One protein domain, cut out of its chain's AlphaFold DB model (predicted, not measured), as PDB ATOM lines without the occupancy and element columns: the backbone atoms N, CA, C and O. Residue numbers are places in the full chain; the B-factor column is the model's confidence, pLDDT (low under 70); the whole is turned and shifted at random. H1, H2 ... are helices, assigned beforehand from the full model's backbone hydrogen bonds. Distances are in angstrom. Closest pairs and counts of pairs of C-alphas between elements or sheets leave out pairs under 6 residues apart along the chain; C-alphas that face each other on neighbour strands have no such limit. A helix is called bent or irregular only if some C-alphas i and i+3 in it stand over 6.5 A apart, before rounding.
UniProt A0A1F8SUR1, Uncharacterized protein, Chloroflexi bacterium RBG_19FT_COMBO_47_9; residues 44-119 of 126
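This is residues 44 to 119 of the 126 residues of an uncharacterized protein of Chloroflexi bacterium RBG_19FT_COMBO_47_9 (UniProt A0A1F8SUR1). Three helices make a long, thin, open frame: H1 runs along one long side, H2 folds back from its far end as the other arm of a narrow V, and H3 carries on from the end of H2 toward the side where H1 began. The middle of the frame is empty, and H1 and H2 meet near the corner of the V, while H3 touches no helix. The printed part has 76 residues, with three named helices in the order H1, H2, H3 and no named strand; the class is all helix. The whole is extended, with a radius of gyration of the C-alphas of 18.2 A and spans of 61 by 24 by 11 A.

H1, residues 48 to 77, begins at C-alpha 48 (67.266, 84.729, 139.653) and is 43.3 A long from first to last C-alpha. H2, residues 80 to 100, is 31.7 A long and begins at C-alpha 80 (31.861, 105.358, 135.535). It is irregular, but only just: C-alphas 96 and 99 are 6.51 A apart. H3, residues 103 to 118, is 23.5 A long and ends at C-alpha 118 (76.505, 72.809, 135.991).

H1 and H2 form a helical hairpin. They touch, H1 with residues 66 to 74 alone; the closest C-alphas, those of Asn 74 and Gly 83, are 4.7 A apart. They run opposite ways at a shallow tilt of 33 degrees, only just short of steep. H1 and H3 are apart, and so are H2 and H3. Every O i to N i+4 pair is within hydrogen-bond range in H1 and H3; in H2, 15 of 17 are.

The two C-alphas farthest apart are those of Gly 78 and Asp 119, at 60.6 A, while those of Pro 44 and Asp 119 are 14.1 A apart. Residues 48 to 61 and residues 95 to 106 stand free. Both links are tight, and the printed part has no cut. The mean pLDDT of the printed part is 84.8; residues 113 to 119 are under 70.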
ATOM      1  N   PRO A  44      65.563  79.131 137.128       78.12
ATOM      2  CA  PRO A  44      66.831  78.420 137.049       78.12
ATOM      3  C   PRO A  44      67.901  79.080 137.932       78.12
ATOM      4  O   PRO A  44      68.008  80.307 138.024       78.12
ATOM      5  N   ARG A  45      68.738  78.250 138.559       70.69
ATOM      6  CA  ARG A  45      69.871  78.712 139.367       70.69
ATOM      7  C   ARG A  45      70.811  79.518 138.469       70.69
ATOM      8  O   ARG A  45      71.123  79.064 137.373       70.69
ATOM      9  N   ASN A  46      71.254  80.683 138.948       77.50
ATOM     10  CA  ASN A  46      72.104  81.663 138.244       77.50
ATOM     11  C   ASN A  46      71.387  82.710 137.354       77.50
ATOM     12  O   ASN A  46      72.062  83.570 136.800       77.50
ATOM     13  N   GLN A  47      70.050  82.706 137.241       81.25
ATOM     14  CA  GLN A  47      69.293  83.764 136.527       81.25
ATOM     15  C   GLN A  47      68.197  84.408 137.396       81.25
ATOM     16  O   GLN A  47      67.258  85.025 136.899       81.25
ATOM     17  N   GLU A  48      68.309  84.291 138.721       83.94
ATOM     18  CA  GLU A  48      67.266  84.729 139.653       83.94
ATOM     19  C   GLU A  48      66.924  86.214 139.518       83.94
ATOM     20  O   GLU A  48      65.749  86.568 139.449       83.94
ATOM     21  N   ALA A  49      67.938  87.075 139.403       86.19
ATOM     22  CA  ALA A  49      67.744  88.517 139.278       86.19
ATOM     23  C   ALA A  49      66.977  88.906 138.003       86.19
ATOM     24  O   ALA A  49      66.145  89.811 138.040       86.19
ATOM     25  N   GLU A  50      67.218  88.216 136.888       87.31
ATOM     26  CA  GLU A  50      66.551  88.487 135.616       87.31
ATOM     27  C   GLU A  50      65.071  88.089 135.678       87.31
ATOM     28  O   GLU A  50      64.188  88.914 135.437       87.31
ATOM     29  N   PHE A  51      64.781  86.858 136.111       88.06
ATOM     30  CA  PHE A  51      63.406  86.369 136.230       88.06
ATOM     31  C   PHE A  51      62.594  87.147 137.275       88.06
ATOM     32  O   PHE A  51      61.430  87.465 137.021       88.06
ATOM     33  N   TYR A  52      63.186  87.511 138.420       88.69
ATOM     34  CA  TYR A  52      62.511  88.361 139.408       88.69
ATOM     35  C   TYR A  52      62.270  89.780 138.886       88.69
ATOM     36  O   TYR A  52      61.206  90.338 139.146       88.69
ATOM     37  N   SER A  53      63.188  90.343 138.095       89.38
ATOM     38  CA  SER A  53      62.980  91.653 137.462       89.38
ATOM     39  C   SER A  53      61.797  91.624 136.493       89.38
ATOM     40  O   SER A  53      60.937  92.504 136.538       89.38
ATOM     41  N   PHE A  54      61.685  90.583 135.661       90.25
ATOM     42  CA  PHE A  54      60.523  90.400 134.786       90.25
ATOM     43  C   PHE A  54      59.220  90.204 135.568       90.25
ATOM     44  O   PHE A  54      58.189  90.758 135.175       90.25
ATOM     45  N   TYR A  55      59.253  89.466 136.680       88.81
ATOM     46  CA  TYR A  55      58.101  89.308 137.571       88.81
ATOM     47  C   TYR A  55      57.642  90.653 138.146       88.81
ATOM     48  O   TYR A  55      56.464  90.992 138.032       88.81
ATOM     49  N   GLU A  56      58.555  91.462 138.691       89.12
ATOM     50  CA  GLU A  56      58.223  92.776 139.256       89.12
ATOM     51  C   GLU A  56      57.697  93.758 138.204       89.12
ATOM     52  O   GLU A  56      56.733  94.489 138.456       89.12
ATOM     53  N   ILE A  57      58.299  93.769 137.010       91.31
ATOM     54  CA  ILE A  57      57.834  94.593 135.889       91.31
ATOM     55  C   ILE A  57      56.440  94.148 135.449       91.31
ATOM     56  O   ILE A  57      55.603  95.003 135.175       91.31
ATOM     57  N   SER A  58      56.160  92.847 135.417       89.56
ATOM     58  CA  SER A  58      54.838  92.317 135.065       89.56
ATOM     59  C   SER A  58      53.786  92.648 136.128       89.56
ATOM     60  O   SER A  58      52.674  93.061 135.789       89.56
ATOM     61  N   GLU A  59      54.139  92.533 137.414       86.44
ATOM     62  CA  GLU A  59      53.273  92.871 138.551       86.44
ATOM     63  C   GLU A  59      52.899  94.360 138.522       86.44
ATOM     64  O   GLU A  59      51.718  94.718 138.506       86.44
ATOM     65  N   ARG A  60      53.903  95.241 138.434       88.06
ATOM     66  CA  ARG A  60      53.677  96.688 138.304       88.06
ATOM     67  C   ARG A  60      52.945  96.999 137.006       88.06
ATOM     68  O   ARG A  60      51.962  97.730 137.046       88.06
ATOM     69  N   GLY A  61      53.388  96.388 135.908       88.88
ATOM     70  CA  GLY A  61      52.815  96.383 134.563       88.88
ATOM     71  C   GLY A  61      51.297  96.309 134.562       88.88
ATOM     72  O   GLY A  61      50.594  97.207 134.108       88.88
ATOM     73  N   THR A  62      50.805  95.232 135.156       87.62
ATOM     74  CA  THR A  62      49.383  94.902 135.222       87.62
ATOM     75  C   THR A  62      48.589  95.938 136.026       87.62
ATOM     76  O   THR A  62      47.465  96.276 135.656       87.62
ATOM     77  N   SER A  63      49.180  96.493 137.090       87.50
ATOM     78  CA  SER A  63      48.527  97.477 137.965       87.50
ATOM     79  C   SER A  63      48.207  98.794 137.245       87.50
ATOM     80  O   SER A  63      47.064  99.257 137.287       87.50
ATOM     81  N   TRP A  64      49.172  99.380 136.522       90.56
ATOM     82  CA  TRP A  64      48.912 100.616 135.768       90.56
ATOM     83  C   TRP A  64      48.095 100.373 134.495       90.56
ATOM     84  O   TRP A  64      47.380 101.269 134.054       90.56
ATOM     85  N   PHE A  65      48.126  99.162 133.928       90.62
ATOM     86  CA  PHE A  65      47.273  98.810 132.790       90.62
ATOM     87  C   PHE A  65      45.784  98.825 133.158       90.62
ATOM     88  O   PHE A  65      44.962  99.324 132.391       90.62
ATOM     89  N   GLY A  66      45.431  98.336 134.351       89.31
ATOM     90  CA  GLY A  66      44.055  98.368 134.848       89.31
ATOM     91  C   GLY A  66      43.531  99.792 135.048       89.31
ATOM     92  O   GLY A  66      42.418 100.108 134.625       89.31
ATOM     93  N   THR A  67      44.340 100.679 135.641       91.06
ATOM     94  CA  THR A  67      43.970 102.094 135.813       91.06
ATOM     95  C   THR A  67      43.937 102.850 134.488       91.06
ATOM     96  O   THR A  67      43.035 103.661 134.281       91.06
ATOM     97  N   PHE A  68      44.856 102.554 133.568       93.12
ATOM     98  CA  PHE A  68      44.852 103.104 132.215       93.12
ATOM     99  C   PHE A  68      43.590 102.706 131.445       93.12
ATOM    100  O   PHE A  68      42.902 103.576 130.918       93.12
ATOM    101  N   LEU A  69      43.242 101.415 131.428       92.94
ATOM    102  CA  LEU A  69      42.047 100.917 130.745       92.94
ATOM    103  C   LEU A  69      40.773 101.531 131.335       92.94
ATOM    104  O   LEU A  69      39.919 102.010 130.590       92.94
ATOM    105  N   PHE A  70      40.677 101.581 132.666       93.19
ATOM    106  CA  PHE A  70      39.585 102.259 133.360       93.19
ATOM    107  C   PHE A  70      39.464 103.724 132.932       93.19
ATOM    108  O   PHE A  70      38.377 104.172 132.562       93.19
ATOM    109  N   GLY A  71      40.574 104.468 132.975       92.56
ATOM    110  CA  GLY A  71      40.620 105.882 132.620       92.56
ATOM    111  C   GLY A  71      40.223 106.116 131.167       92.56
ATOM    112  O   GLY A  71      39.391 106.977 130.895       92.56
ATOM    113  N   LEU A  72      40.741 105.291 130.256       94.31
ATOM    114  CA  LEU A  72      40.443 105.342 128.829       94.31
ATOM    115  C   LEU A  72      38.953 105.108 128.557       94.31
ATOM    116  O   LEU A  72      38.309 105.914 127.888       94.31
ATOM    117  N   VAL A  73      38.373 104.045 129.115       93.62
ATOM    118  CA  VAL A  73      36.949 103.729 128.928       93.62
ATOM    119  C   VAL A  73      36.065 104.791 129.576       93.62
ATOM    120  O   VAL A  73      35.078 105.226 128.979       93.62
ATOM    121  N   ASN A  74      36.425 105.264 130.767       94.12
ATOM    122  CA  ASN A  74      35.692 106.330 131.433       94.12
ATOM    123  C   ASN A  74      35.738 107.644 130.633       94.12
ATOM    124  O   ASN A  74      34.715 108.312 130.520       94.12
ATOM    125  N   GLN A  75      36.881 107.993 130.037       93.06
ATOM    126  CA  GLN A  75      37.037 109.208 129.237       93.06
ATOM    127  C   GLN A  75      36.274 109.136 127.910       93.06
ATOM    128  O   GLN A  75      35.647 110.118 127.522       93.06
ATOM    129  N   LEU A  76      36.283 107.984 127.236       93.62
ATOM    130  CA  LEU A  76      35.578 107.802 125.964       93.62
ATOM    131  C   LEU A  76      34.060 107.721 126.141       93.62
ATOM    132  O   LEU A  76      33.316 108.219 125.301       93.62
ATOM    133  N   THR A  77      33.594 107.097 127.226       91.81
ATOM    134  CA  THR A  77      32.159 106.835 127.421       91.81
ATOM    135  C   THR A  77      31.475 107.807 128.377       91.81
ATOM    136  O   THR A  77      30.250 107.806 128.470       91.81
ATOM    137  N   GLY A  78      32.238 108.595 129.141       88.94
ATOM    138  CA  GLY A  78      31.719 109.501 130.173       88.94
ATOM    139  C   GLY A  78      30.981 108.796 131.319       88.94
ATOM    140  O   GLY A  78      30.308 109.447 132.115       88.94
ATOM    141  N   SER A  79      31.063 107.464 131.399       89.12
ATOM    142  CA  SER A  79      30.282 106.635 132.313       89.12
ATOM    143  C   SER A  79      31.189 105.800 133.201       89.12
ATOM    144  O   SER A  79      31.833 104.847 132.752       89.12
ATOM    145  N   LEU A  80      31.135 106.094 134.501       90.69
ATOM    146  CA  LEU A  80      31.861 105.358 135.535       90.69
ATOM    147  C   LEU A  80      31.512 103.862 135.533       90.69
ATOM    148  O   LEU A  80      32.373 103.019 135.778       90.69
ATOM    149  N   ARG A  81      30.253 103.519 135.218       93.12
ATOM    150  CA  ARG A  81      29.790 102.122 135.187       93.12
ATOM    151  C   ARG A  81      30.548 101.321 134.136       93.12
ATOM    152  O   ARG A  81      30.989 100.215 134.423       93.12
ATOM    153  N   LEU A  82      30.724 101.889 132.945       92.00
ATOM    154  CA  LEU A  82      31.434 101.223 131.851       92.00
ATOM    155  C   LEU A  82      32.940 101.158 132.124       92.00
ATOM    156  O   LEU A  82      33.559 100.136 131.829       92.00
ATOM    157  N   GLY A  83      33.501 102.168 132.799       91.50
ATOM    158  CA  GLY A  83      34.860 102.108 133.340       91.50
ATOM    159  C   GLY A  83      35.055 100.909 134.274       91.50
ATOM    160  O   GLY A  83      35.945 100.094 134.045       91.50
ATOM    161  N   ILE A  84      34.190 100.733 135.276       92.31
ATOM    162  CA  ILE A  84      34.265  99.590 136.207       92.31
ATOM    163  C   ILE A  84      34.103  98.256 135.463       92.31
ATOM    164  O   ILE A  84      34.873  97.324 135.700       92.31
ATOM    165  N   VAL A  85      33.146  98.163 134.533       94.19
ATOM    166  CA  VAL A  85      32.928  96.948 133.729       94.19
ATOM    167  C   VAL A  85      34.180  96.575 132.931       94.19
ATOM    168  O   VAL A  85      34.519  95.397 132.874       94.19
ATOM    169  N   SER A  86      34.913  97.544 132.378       92.00
ATOM    170  CA  SER A  86      36.155  97.260 131.643       92.00
ATOM    171  C   SER A  86      37.235  96.605 132.512       92.00
ATOM    172  O   SER A  86      37.896  95.668 132.069       92.00
ATOM    173  N   VAL A  87      37.357  97.027 133.774       91.12
ATOM    174  CA  VAL A  87      38.300  96.440 134.736       91.12
ATOM    175  C   VAL A  87      37.870  95.026 135.117       91.12
ATOM    176  O   VAL A  87      38.702  94.125 135.174       91.12
ATOM    177  N   ILE A  88      36.569  94.798 135.319       93.19
ATOM    178  CA  ILE A  88      36.029  93.454 135.573       93.19
ATOM    179  C   ILE A  88      36.347  92.524 134.396       93.19
ATOM    180  O   ILE A  88      36.846  91.422 134.607       93.19
ATOM    181  N   VAL A  89      36.113  92.972 133.159       92.69
ATOM    182  CA  VAL A  89      36.440  92.200 131.950       92.69
ATOM    183  C   VAL A  89      37.938  91.898 131.879       92.69
ATOM    184  O   VAL A  89      38.309  90.763 131.591       92.69
ATOM    185  N   PHE A  90      38.804  92.862 132.201       90.56
ATOM    186  CA  PHE A  90      40.252  92.653 132.258       90.56
ATOM    187  C   PHE A  90      40.652  91.562 133.266       90.56
ATOM    188  O   PHE A  90      41.417  90.658 132.924       90.56
ATOM    189  N   PHE A  91      40.085  91.577 134.476       89.62
ATOM    190  CA  PHE A  91      40.317  90.519 135.466       89.62
ATOM    191  C   PHE A  91      39.804  89.153 135.004       89.62
ATOM    192  O   PHE A  91      40.488  88.151 135.205       89.62
ATOM    193  N   LEU A  92      38.633  89.095 134.363       93.44
ATOM    194  CA  LEU A  92      38.087  87.848 133.826       93.44
ATOM    195  C   LEU A  92      38.973  87.268 132.720       93.44
ATOM    196  O   LEU A  92      39.215  86.065 132.710       93.44
ATOM    197  N   LEU A  93      39.504  88.110 131.832       91.25
ATOM    198  CA  LEU A  93      40.467  87.681 130.816       91.25
ATOM    199  C   LEU A  93      41.727  87.092 131.461       91.25
ATOM    200  O   LEU A  93      42.147  86.001 131.082       91.25
ATOM    201  N   GLY A  94      42.286  87.757 132.478       86.62
ATOM    202  CA  GLY A  94      43.424  87.232 133.240       86.62
ATOM    203  C   GLY A  94      43.120  85.901 133.939       86.62
ATOM    204  O   GLY A  94      43.934  84.980 133.912       86.62
ATOM    205  N   LEU A  95      41.919  85.764 134.510       88.62
ATOM    206  CA  LEU A  95      41.469  84.542 135.178       88.62
ATOM    207  C   LEU A  95      41.315  83.366 134.201       88.62
ATOM    208  O   LEU A  95      41.687  82.246 134.534       88.62
ATOM    209  N   VAL A  96      40.796  83.616 132.998       91.38
ATOM    210  CA  VAL A  96      40.672  82.604 131.933       91.38
ATOM    211  C   VAL A  96      42.040  82.234 131.349       91.38
ATOM    212  O   VAL A  96      42.231  81.097 130.924       91.38
ATOM    213  N   LEU A  97      43.007  83.157 131.360       86.75
ATOM    214  CA  LEU A  97      44.374  82.909 130.895       86.75
ATOM    215  C   LEU A  97      45.199  82.043 131.858       86.75
ATOM    216  O   LEU A  97      45.993  81.219 131.416       86.75
ATOM    217  N   LEU A  98      44.995  82.190 133.167       83.44
ATOM    218  CA  LEU A  98      45.702  81.439 134.214       83.44
ATOM    219  C   LEU A  98      45.764  79.907 134.011       83.44
ATOM    220  O   LEU A  98      46.861  79.357 134.111       83.44
ATOM    221  N   PRO A  99      44.666  79.189 133.694       84.62
ATOM    222  CA  PRO A  99      44.703  77.736 133.496       84.62
ATOM    223  C   PRO A  99      45.504  77.274 132.268       84.62
ATOM    224  O   PRO A  99      45.817  76.090 132.170       84.62
ATOM    225  N   LEU A 100      45.865  78.168 131.339       84.88
ATOM    226  CA  LEU A 100      46.735  77.824 130.205       84.88
ATOM    227  C   LEU A 100      48.207  77.661 130.626       84.88
ATOM    228  O   LEU A 100      49.007  77.090 129.879       84.88
ATOM    229  N   VAL A 101      48.582  78.131 131.820       79.25
ATOM    230  CA  VAL A 101      49.952  78.048 132.330       79.25
ATOM    231  C   VAL A 101      50.205  76.675 132.954       79.25
ATOM    232  O   VAL A 101      49.686  76.329 134.013       79.25
ATOM    233  N   ASN A 102      51.070  75.886 132.311       82.25
ATOM    234  CA  ASN A 102      51.477  74.569 132.803       82.25
ATOM    235  C   ASN A 102      52.600  74.683 133.843       82.25
ATOM    236  O   ASN A 102      53.776  74.496 133.533       82.25
ATOM    237  N   VAL A 103      52.214  74.941 135.091       80.56
ATOM    238  CA  VAL A 103      53.130  75.067 136.236       80.56
ATOM    239  C   VAL A 103      54.091  73.871 136.396       80.56
ATOM    240  O   VAL A 103      55.286  74.111 136.562       80.56
ATOM    241  N   PRO A 104      53.660  72.593 136.295       76.06
ATOM    242  CA  PRO A 104      54.574  71.462 136.496       76.06
ATOM    243  C   PRO A 104      55.706  71.419 135.461       76.06
ATOM    244  O   PRO A 104      56.866  71.221 135.817       76.06
ATOM    245  N   LYS A 105      55.379  71.694 134.190       78.12
ATOM    246  CA  LYS A 105      56.358  71.728 133.094       78.12
ATOM    247  C   LYS A 105      57.370  72.859 133.273       78.12
ATOM    248  O   LYS A 105      58.549  72.666 132.997       78.12
ATOM    249  N   ALA A 106      56.924  74.019 133.762       76.19
ATOM    250  CA  ALA A 106      57.804  75.156 134.023       76.19
ATOM    251  C   ALA A 106      58.841  74.848 135.122       76.19
ATOM    252  O   ALA A 106      60.018  75.169 134.968       76.19
ATOM    253  N   ILE A 107      58.439  74.155 136.196       77.19
ATOM    254  CA  ILE A 107      59.357  73.732 137.271       77.19
ATOM    255  C   ILE A 107      60.385  72.711 136.754       77.19
ATOM    256  O   ILE A 107      61.566  72.786 137.099       77.19
ATOM    257  N   GLU A 108      59.966  71.752 135.926       78.38
ATOM    258  CA  GLU A 108      60.872  70.758 135.331       78.38
ATOM    259  C   GLU A 108      61.919  71.407 134.412       78.38
ATOM    260  O   GLU A 108      63.107  71.102 134.522       78.38
ATOM    261  N   GLN A 109      61.505  72.352 133.564       76.38
ATOM    262  CA  GLN A 109      62.402  73.087 132.665       76.38
ATOM    263  C   GLN A 109      63.423  73.951 133.420       76.38
ATOM    264  O   GLN A 109      64.603  73.971 133.054       76.38
ATOM    265  N   GLY A 110      63.011  74.611 134.510       71.44
ATOM    266  CA  GLY A 110      63.920  75.374 135.373       71.44
ATOM    267  C   GLY A 110      65.022  74.497 135.987       71.44
ATOM    268  O   GLY A 110      66.196  74.884 136.027       71.44
ATOM    269  N   LYS A 111      64.680  73.263 136.388       72.31
ATOM    270  CA  LYS A 111      65.645  72.282 136.917       72.31
ATOM    271  C   LYS A 111      66.603  71.756 135.846       72.31
ATOM    272  O   LYS A 111      67.802  71.684 136.103       72.31
ATOM    273  N   GLN A 112      66.101  71.422 134.656       70.88
ATOM    274  CA  GLN A 112      66.919  70.905 133.549       70.88
ATOM    275  C   GLN A 112      67.946  71.933 133.064       70.88
ATOM    276  O   GLN A 112      69.117  71.599 132.901       70.88
ATOM    277  N   THR A 113      67.531  73.194 132.923       69.12
ATOM    278  CA  THR A 113      68.420  74.300 132.528       69.12
ATOM    279  C   THR A 113      69.521  74.526 133.565       69.12
ATOM    280  O   THR A 113      70.677  74.731 133.213       69.12
ATOM    281  N   SER A 114      69.185  74.412 134.854       63.75
ATOM    282  CA  SER A 114      70.171  74.523 135.935       63.75
ATOM    283  C   SER A 114      71.194  73.380 135.919       63.75
ATOM    284  O   SER A 114      72.366  73.621 136.180       63.75
ATOM    285  N   SER A 115      70.777  72.147 135.606       61.78
ATOM    286  CA  SER A 115      71.686  70.992 135.512       61.78
ATOM    287  C   SER A 115      72.613  71.098 134.301       61.78
ATOM    288  O   SER A 115      73.810  70.877 134.428       61.78
ATOM    289  N   ALA A 116      72.083  71.518 133.149       63.62
ATOM    290  CA  ALA A 116      72.859  71.661 131.919       63.62
ATOM    291  C   ALA A 116      73.969  72.725 132.018       63.62
ATOM    292  O   ALA A 116      74.986  72.598 131.348       63.62
ATOM    293  N   LEU A 117      73.791  73.757 132.857       61.25
ATOM    294  CA  LEU A 117      74.811  74.781 133.121       61.25
ATOM    295  C   LEU A 117      75.873  74.337 134.141       61.25
ATOM    296  O   LEU A 117      76.988  74.848 134.104       61.25
ATOM    297  N   VAL A 118      75.546  73.400 135.037       62.53
ATOM    298  CA  VAL A 118      76.505  72.809 135.991       62.53
ATOM    299  C   VAL A 118      77.454  71.831 135.290       62.53
ATOM    300  O   VAL A 118      78.609  71.717 135.692       62.53
ATOM    301  N   ASP A 119      76.994  71.184 134.217       62.69
ATOM    302  CA  ASP A 119      77.778  70.225 133.432       62.69
ATOM    303  C   ASP A 119      78.634  70.877 132.324       62.69
ATOM    304  O   ASP A 119      79.318  70.162 131.587       62.69
TER     305      ASP A 119